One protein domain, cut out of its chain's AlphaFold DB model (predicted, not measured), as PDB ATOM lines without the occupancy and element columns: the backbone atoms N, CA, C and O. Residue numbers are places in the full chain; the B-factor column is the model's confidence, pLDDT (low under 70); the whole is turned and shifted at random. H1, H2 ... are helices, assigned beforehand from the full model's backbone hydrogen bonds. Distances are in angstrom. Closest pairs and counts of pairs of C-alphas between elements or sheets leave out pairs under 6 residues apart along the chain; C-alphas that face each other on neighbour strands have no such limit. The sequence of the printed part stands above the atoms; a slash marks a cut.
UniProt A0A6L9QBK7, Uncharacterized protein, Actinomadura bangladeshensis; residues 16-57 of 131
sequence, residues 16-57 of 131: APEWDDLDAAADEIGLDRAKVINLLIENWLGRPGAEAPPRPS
ATOM      1  N   ALA A  16     -10.220 -22.827   0.128       87.88
ATOM      2  CA  ALA A  16      -9.276 -22.496   1.195       87.88
ATOM      3  C   ALA A  16      -7.915 -21.976   0.681       87.88
ATOM      4  O   ALA A  16      -7.437 -20.993   1.249       87.88
ATOM      5  N   PRO A  17      -7.303 -22.559  -0.374       91.62
ATOM      6  CA  PRO A  17      -6.034 -22.062  -0.906       91.62
ATOM      7  C   PRO A  17      -6.123 -20.607  -1.387       91.62
ATOM      8  O   PRO A  17      -5.257 -19.798  -1.067       91.62
ATOM      9  N   GLU A  18      -7.192 -20.264  -2.102       93.44
ATOM     10  CA  GLU A  18      -7.455 -18.930  -2.641       93.44
ATOM     11  C   GLU A  18      -7.746 -17.927  -1.526       93.44
ATOM     12  O   GLU A  18      -7.344 -16.766  -1.613       93.44
ATOM     13  N   TRP A  19      -8.437 -18.362  -0.472       93.75
ATOM     14  CA  TRP A  19      -8.716 -17.522   0.686       93.75
ATOM     15  C   TRP A  19      -7.446 -17.167   1.465       93.75
ATOM     16  O   TRP A  19      -7.258 -16.004   1.826       93.75
ATOM     17  N   ASP A  20      -6.571 -18.148   1.692       92.94
ATOM     18  CA  ASP A  20      -5.304 -17.947   2.397       92.94
ATOM     19  C   ASP A  20      -4.338 -17.076   1.572       92.94
ATOM     20  O   ASP A  20      -3.710 -16.164   2.116       92.94
ATOM     21  N   ASP A  21      -4.270 -17.292   0.253       95.88
ATOM     22  CA  ASP A  21      -3.455 -16.467  -0.649       95.88
ATOM     23  C   ASP A  21      -3.968 -15.024  -0.719       95.88
ATOM     24  O   ASP A  21      -3.166 -14.090  -0.712       95.88
ATOM     25  N   LEU A  22      -5.293 -14.825  -0.768       95.75
ATOM     26  CA  LEU A  22      -5.905 -13.495  -0.752       95.75
ATOM     27  C   LEU A  22      -5.559 -12.742   0.534       95.75
ATOM     28  O   LEU A  22      -5.235 -11.558   0.467       95.75
ATOM     29  N   ASP A  23      -5.647 -13.406   1.689       95.25
ATOM     30  CA  ASP A  23      -5.341 -12.794   2.985       95.25
ATOM     31  C   ASP A  23      -3.872 -12.355   3.050       95.25
ATOM     32  O   ASP A  23      -3.589 -11.202   3.373       95.25
ATOM     33  N   ALA A  24      -2.951 -13.240   2.653       95.44
ATOM     34  CA  ALA A  24      -1.518 -12.953   2.635       95.44
ATOM     35  C   ALA A  24      -1.151 -11.849   1.630       95.44
ATOM     36  O   ALA A  24      -0.373 -10.950   1.947       95.44
ATOM     37  N   ALA A  25      -1.716 -11.895   0.421       96.94
ATOM     38  CA  ALA A  25      -1.431 -10.907  -0.612       96.94
ATOM     39  C   ALA A  25      -1.991  -9.528  -0.253       96.94
ATOM     40  O   ALA A  25      -1.326  -8.529  -0.515       96.94
ATOM     41  N   ALA A  26      -3.192  -9.471   0.338       95.94
ATOM     42  CA  ALA A  26      -3.800  -8.221   0.779       95.94
ATOM     43  C   ALA A  26      -2.937  -7.536   1.848       95.94
ATOM     44  O   ALA A  26      -2.632  -6.352   1.697       95.94
ATOM     45  N   ASP A  27      -2.492  -8.285   2.861       95.12
ATOM     46  CA  ASP A  27      -1.659  -7.760   3.951       95.12
ATOM     47  C   ASP A  27      -0.340  -7.162   3.424       95.12
ATOM     48  O   ASP A  27       0.005  -6.022   3.737       95.12
ATOM     49  N   GLU A  28       0.346  -7.870   2.521       94.94
ATOM     50  CA  GLU A  28       1.622  -7.432   1.927       94.94
ATOM     51  C   GLU A  28       1.502  -6.154   1.080       94.94
ATOM     52  O   GLU A  28       2.452  -5.373   1.000       94.94
ATOM     53  N   ILE A  29       0.344  -5.912   0.457       93.38
ATOM     54  CA  ILE A  29       0.082  -4.678  -0.305       93.38
ATOM     55  C   ILE A  29      -0.615  -3.595   0.535       93.38
ATOM     56  O   ILE A  29      -1.060  -2.584  -0.012       93.38
ATOM     57  N   GLY A  30      -0.705  -3.784   1.856       93.56
ATOM     58  CA  GLY A  30      -1.252  -2.802   2.796       93.56
ATOM     59  C   GLY A  30      -2.777  -2.670   2.754       93.56
ATOM     60  O   GLY A  30      -3.315  -1.618   3.106       93.56
ATOM     61  N   LEU A  31      -3.480  -3.710   2.308       94.50
ATOM     62  CA  LEU A  31      -4.937  -3.786   2.291       94.50
ATOM     63  C   LEU A  31      -5.446  -4.876   3.233       94.50
ATOM     64  O   LEU A  31      -4.755  -5.827   3.568       94.50
ATOM     65  N   ASP A  32      -6.714  -4.770   3.620       91.94
ATOM     66  CA  ASP A  32      -7.420  -5.884   4.244       91.94
ATOM     67  C   ASP A  32      -8.223  -6.662   3.185       91.94
ATOM     68  O   ASP A  32      -8.733  -6.086   2.215       91.94
ATOM     69  N   ARG A  33      -8.382  -7.978   3.370       92.62
ATOM     70  CA  ARG A  33      -9.127  -8.833   2.427       92.62
ATOM     71  C   ARG A  33     -10.554  -8.346   2.142       92.62
ATOM     72  O   ARG A  33     -11.021  -8.440   1.009       92.62
ATOM     73  N   ALA A  34     -11.264  -7.814   3.135       91.50
ATOM     74  CA  ALA A  34     -12.616  -7.298   2.962       91.50
ATOM     75  C   ALA A  34     -12.603  -6.013   2.130       91.50
ATOM     76  O   ALA A  34     -13.498  -5.830   1.300       91.50
ATOM     77  N   LYS A  35     -11.584  -5.155   2.276       93.06
ATOM     78  CA  LYS A  35     -11.382  -4.015   1.373       93.06
ATOM     79  C   LYS A  35     -11.166  -4.475  -0.066       93.06
ATOM     80  O   LYS A  35     -11.823  -3.925  -0.947       93.06
ATOM     81  N   VAL A  36     -10.338  -5.496  -0.303       94.81
ATOM     82  CA  VAL A  36     -10.138  -6.066  -1.651       94.81
ATOM     83  C   VAL A  36     -11.460  -6.586  -2.226       94.81
ATOM     84  O   VAL A  36     -11.826  -6.219  -3.339       94.81
ATOM     85  N   ILE A  37     -12.218  -7.375  -1.457       94.06
ATOM     86  CA  ILE A  37     -13.516  -7.920  -1.890       94.06
ATOM     87  C   ILE A  37     -14.514  -6.798  -2.211       94.06
ATOM     88  O   ILE A  37     -15.196  -6.861  -3.232       94.06
ATOM     89  N   ASN A  38     -14.594  -5.755  -1.381       93.19
ATOM     90  CA  ASN A  38     -15.488  -4.623  -1.629       93.19
ATOM     91  C   ASN A  38     -15.110  -3.868  -2.910       93.19
ATOM     92  O   ASN A  38     -15.995  -3.579  -3.710       93.19
ATOM     93  N   LEU A  39     -13.816  -3.618  -3.141       95.12
ATOM     94  CA  LEU A  39     -13.333  -2.987  -4.376       95.12
ATOM     95  C   LEU A  39     -13.655  -3.842  -5.609       95.12
ATOM     96  O   LEU A  39     -14.128  -3.315  -6.613       95.12
ATOM     97  N   LEU A  40     -13.478  -5.167  -5.526       95.38
ATOM     98  CA  LEU A  40     -13.869  -6.085  -6.602       95.38
ATOM     99  C   LEU A  40     -15.370  -6.009  -6.899       95.38
ATOM    100  O   LEU A  40     -15.752  -5.957  -8.064       95.38
ATOM    101  N   ILE A  41     -16.220  -5.978  -5.869       95.31
ATOM    102  CA  ILE A  41     -17.676  -5.871  -6.036       95.31
ATOM    103  C   ILE A  41     -18.058  -4.520  -6.653       95.31
ATOM    104  O   ILE A  41     -18.879  -4.477  -7.568       95.31
ATOM    105  N   GLU A  42     -17.489  -3.415  -6.167       96.88
ATOM    106  CA  GLU A  42     -17.749  -2.070  -6.696       96.88
ATOM    107  C   GLU A  42     -17.346  -1.957  -8.170       96.88
ATOM    108  O   GLU A  42     -18.135  -1.459  -8.980       96.88
ATOM    109  N   ASN A  43     -16.159  -2.468  -8.512       96.44
ATOM    110  CA  ASN A  43     -15.646  -2.508  -9.875       96.44
ATOM    111  C   ASN A  43     -16.507  -3.403 -10.780       96.44
ATOM    112  O   ASN A  43     -16.906  -2.968 -11.858       96.44
ATOM    113  N   TRP A  44     -16.868  -4.606 -10.321       96.44
ATOM    114  CA  TRP A  44     -17.715  -5.547 -11.067       96.44
ATOM    115  C   TRP A  44     -19.110  -4.987 -11.370       96.44
ATOM    116  O   TRP A  44     -19.657  -5.219 -12.445       96.44
ATOM    117  N   LEU A  45     -19.686  -4.220 -10.441       97.31
ATOM    118  CA  LEU A  45     -20.973  -3.547 -10.632       97.31
ATOM    119  C   LEU A  45     -20.884  -2.289 -11.515       97.31
ATOM    120  O   LEU A  45     -21.925  -1.715 -11.832       97.31
ATOM    121  N   GLY A  46     -19.680  -1.829 -11.871       96.44
ATOM    122  CA  GLY A  46     -19.480  -0.617 -12.666       96.44
ATOM    123  C   GLY A  46     -19.973   0.655 -11.972       96.44
ATOM    124  O   GLY A  46     -20.534   1.537 -12.622       96.44
ATOM    125  N   ARG A  47     -19.830   0.751 -10.641       96.56
ATOM    126  CA  ARG A  47     -20.281   1.947  -9.908       96.56
ATOM    127  C   ARG A  47     -19.488   3.190 -10.348       96.56
ATOM    128  O   ARG A  47     -18.298   3.073 -10.638       96.56
ATOM    129  N   PRO A  48     -20.104   4.389 -10.361       96.88
ATOM    130  CA  PRO A  48     -19.386   5.621 -10.674       96.88
ATOM    131  C   PRO A  48     -18.164   5.804  -9.765       96.88
ATOM    132  O   PRO A  48     -18.300   5.794  -8.544       96.88
ATOM    133  N   GLY A  49     -16.982   5.955 -10.368       93.56
ATOM    134  CA  GLY A  49     -15.714   6.110  -9.648       93.56
ATOM    135  C   GLY A  49     -15.126   4.820  -9.065       93.56
ATOM    136  O   GLY A  49     -14.172   4.900  -8.299       93.56
ATOM    137  N   ALA A  50     -15.669   3.641  -9.389       95.50
ATOM    138  CA  ALA A  50     -15.107   2.380  -8.922       95.50
ATOM    139  C   ALA A  50     -13.796   2.035  -9.644       95.50
ATOM    140  O   ALA A  50     -13.754   1.932 -10.871       95.50
ATOM    141  N   GLU A  51     -12.750   1.769  -8.866       92.50
ATOM    142  CA  GLU A  51     -11.443   1.336  -9.360       92.50
ATOM    143  C   GLU A  51     -11.207  -0.144  -9.052       92.50
ATOM    144  O   GLU A  51     -11.681  -0.679  -8.047       92.50
ATOM    145  N   ALA A  52     -10.469  -0.825  -9.932       91.75
ATOM    146  CA  ALA A  52     -10.018  -2.181  -9.650       91.75
ATOM    147  C   ALA A  52      -9.028  -2.156  -8.471       91.75
ATOM    148  O   ALA A  52      -8.210  -1.236  -8.390       91.75
ATOM    149  N   PRO A  53      -9.052  -3.155  -7.569       91.56
ATOM    150  CA  PRO A  53      -8.059  -3.220  -6.510       91.56
ATOM    151  C   PRO A  53      -6.647  -3.357  -7.101       91.56
ATOM    152  O   PRO A  53      -6.481  -3.975  -8.164       91.56
ATOM    153  N   PRO A  54      -5.621  -2.836  -6.406       93.00
ATOM    154  CA  PRO A  54      -4.240  -3.058  -6.801       93.00
ATOM    155  C   PRO A  54      -3.963  -4.561  -6.852       93.00
ATOM    156  O   PRO A  54      -4.346  -5.315  -5.954       93.00
ATOM    157  N   ARG A  55      -3.320  -5.005  -7.934       93.69
ATOM    158  CA  ARG A  55      -2.940  -6.408  -8.091       93.69
ATOM    159  C   ARG A  55      -1.581  -6.650  -7.433       93.69
ATOM    160  O   ARG A  55      -0.673  -5.849  -7.657       93.69
ATOM    161  N   PRO A  56      -1.415  -7.745  -6.672       95.62
ATOM    162  CA  PRO A  56      -0.103  -8.147  -6.181       95.62
ATOM    163  C   PRO A  56       0.836  -8.432  -7.359       95.62
ATOM    164  O   PRO A  56       0.393  -8.871  -8.427       95.62
ATOM    165  N   SER A  57       2.135  -8.175  -7.176       97.12
ATOM    166  CA  SER A  57       3.119  -8.508  -8.207       97.12
ATOM    167  C   SER A  57       3.189 -10.021  -8.408       97.12
ATOM    168  O   SER A  57       2.826 -10.811  -7.529       97.12
TER     169      SER A  57
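AT A GLANCE: This is residues 16 to 57 of the 131 residues of an uncharacterized protein of Actinomadura bangladeshensis (UniProt A0A6L9QBK7). Two helices are set nearly at a right angle, with the first residues of H2, 33 to 36, against residues 22 to 27 of H1. After H2, a long stretch with no named element, residues 45 to 57, turns and folds back past H2 towards the H1 end of the domain. The printed part has 42 residues with two named helices, H1 then H2, and no named strand; the class is all helix. It is only just compact, close to loose, with a radius of gyration of the C-alphas of 10.7 A, and elongated, spanning 30 by 20 by 15 A.

HOW THE PARTS SIT: H1, residues 16 to 28, and H2, residues 33 to 44, touch, H1 with residues 22 to 27 alone and H2 with residues 33 to 36 alone. Their closest C-alphas, those of Asp 23 and Arg 33, are 5.5 A apart. Their lines are about perpendicular, at 82 degrees. In H1 and H2 every O i to N i+4 pair is within hydrogen-bond range.

IN THESE COORDINATES: H1 begins at C-alpha 16, (-9.276, -22.496, 1.195), and is 18.6 A long. H2 is 16.3 A long and ends at C-alpha 44, (-17.715, -5.547, -11.067).

THE WHOLE: The C-alphas farthest apart, those of Pro 17 and Pro 48, are 32.2 A apart. The link from H1 to H2 is tight. The printed part has no cut, and no printed residue is under 70 in pLDDT.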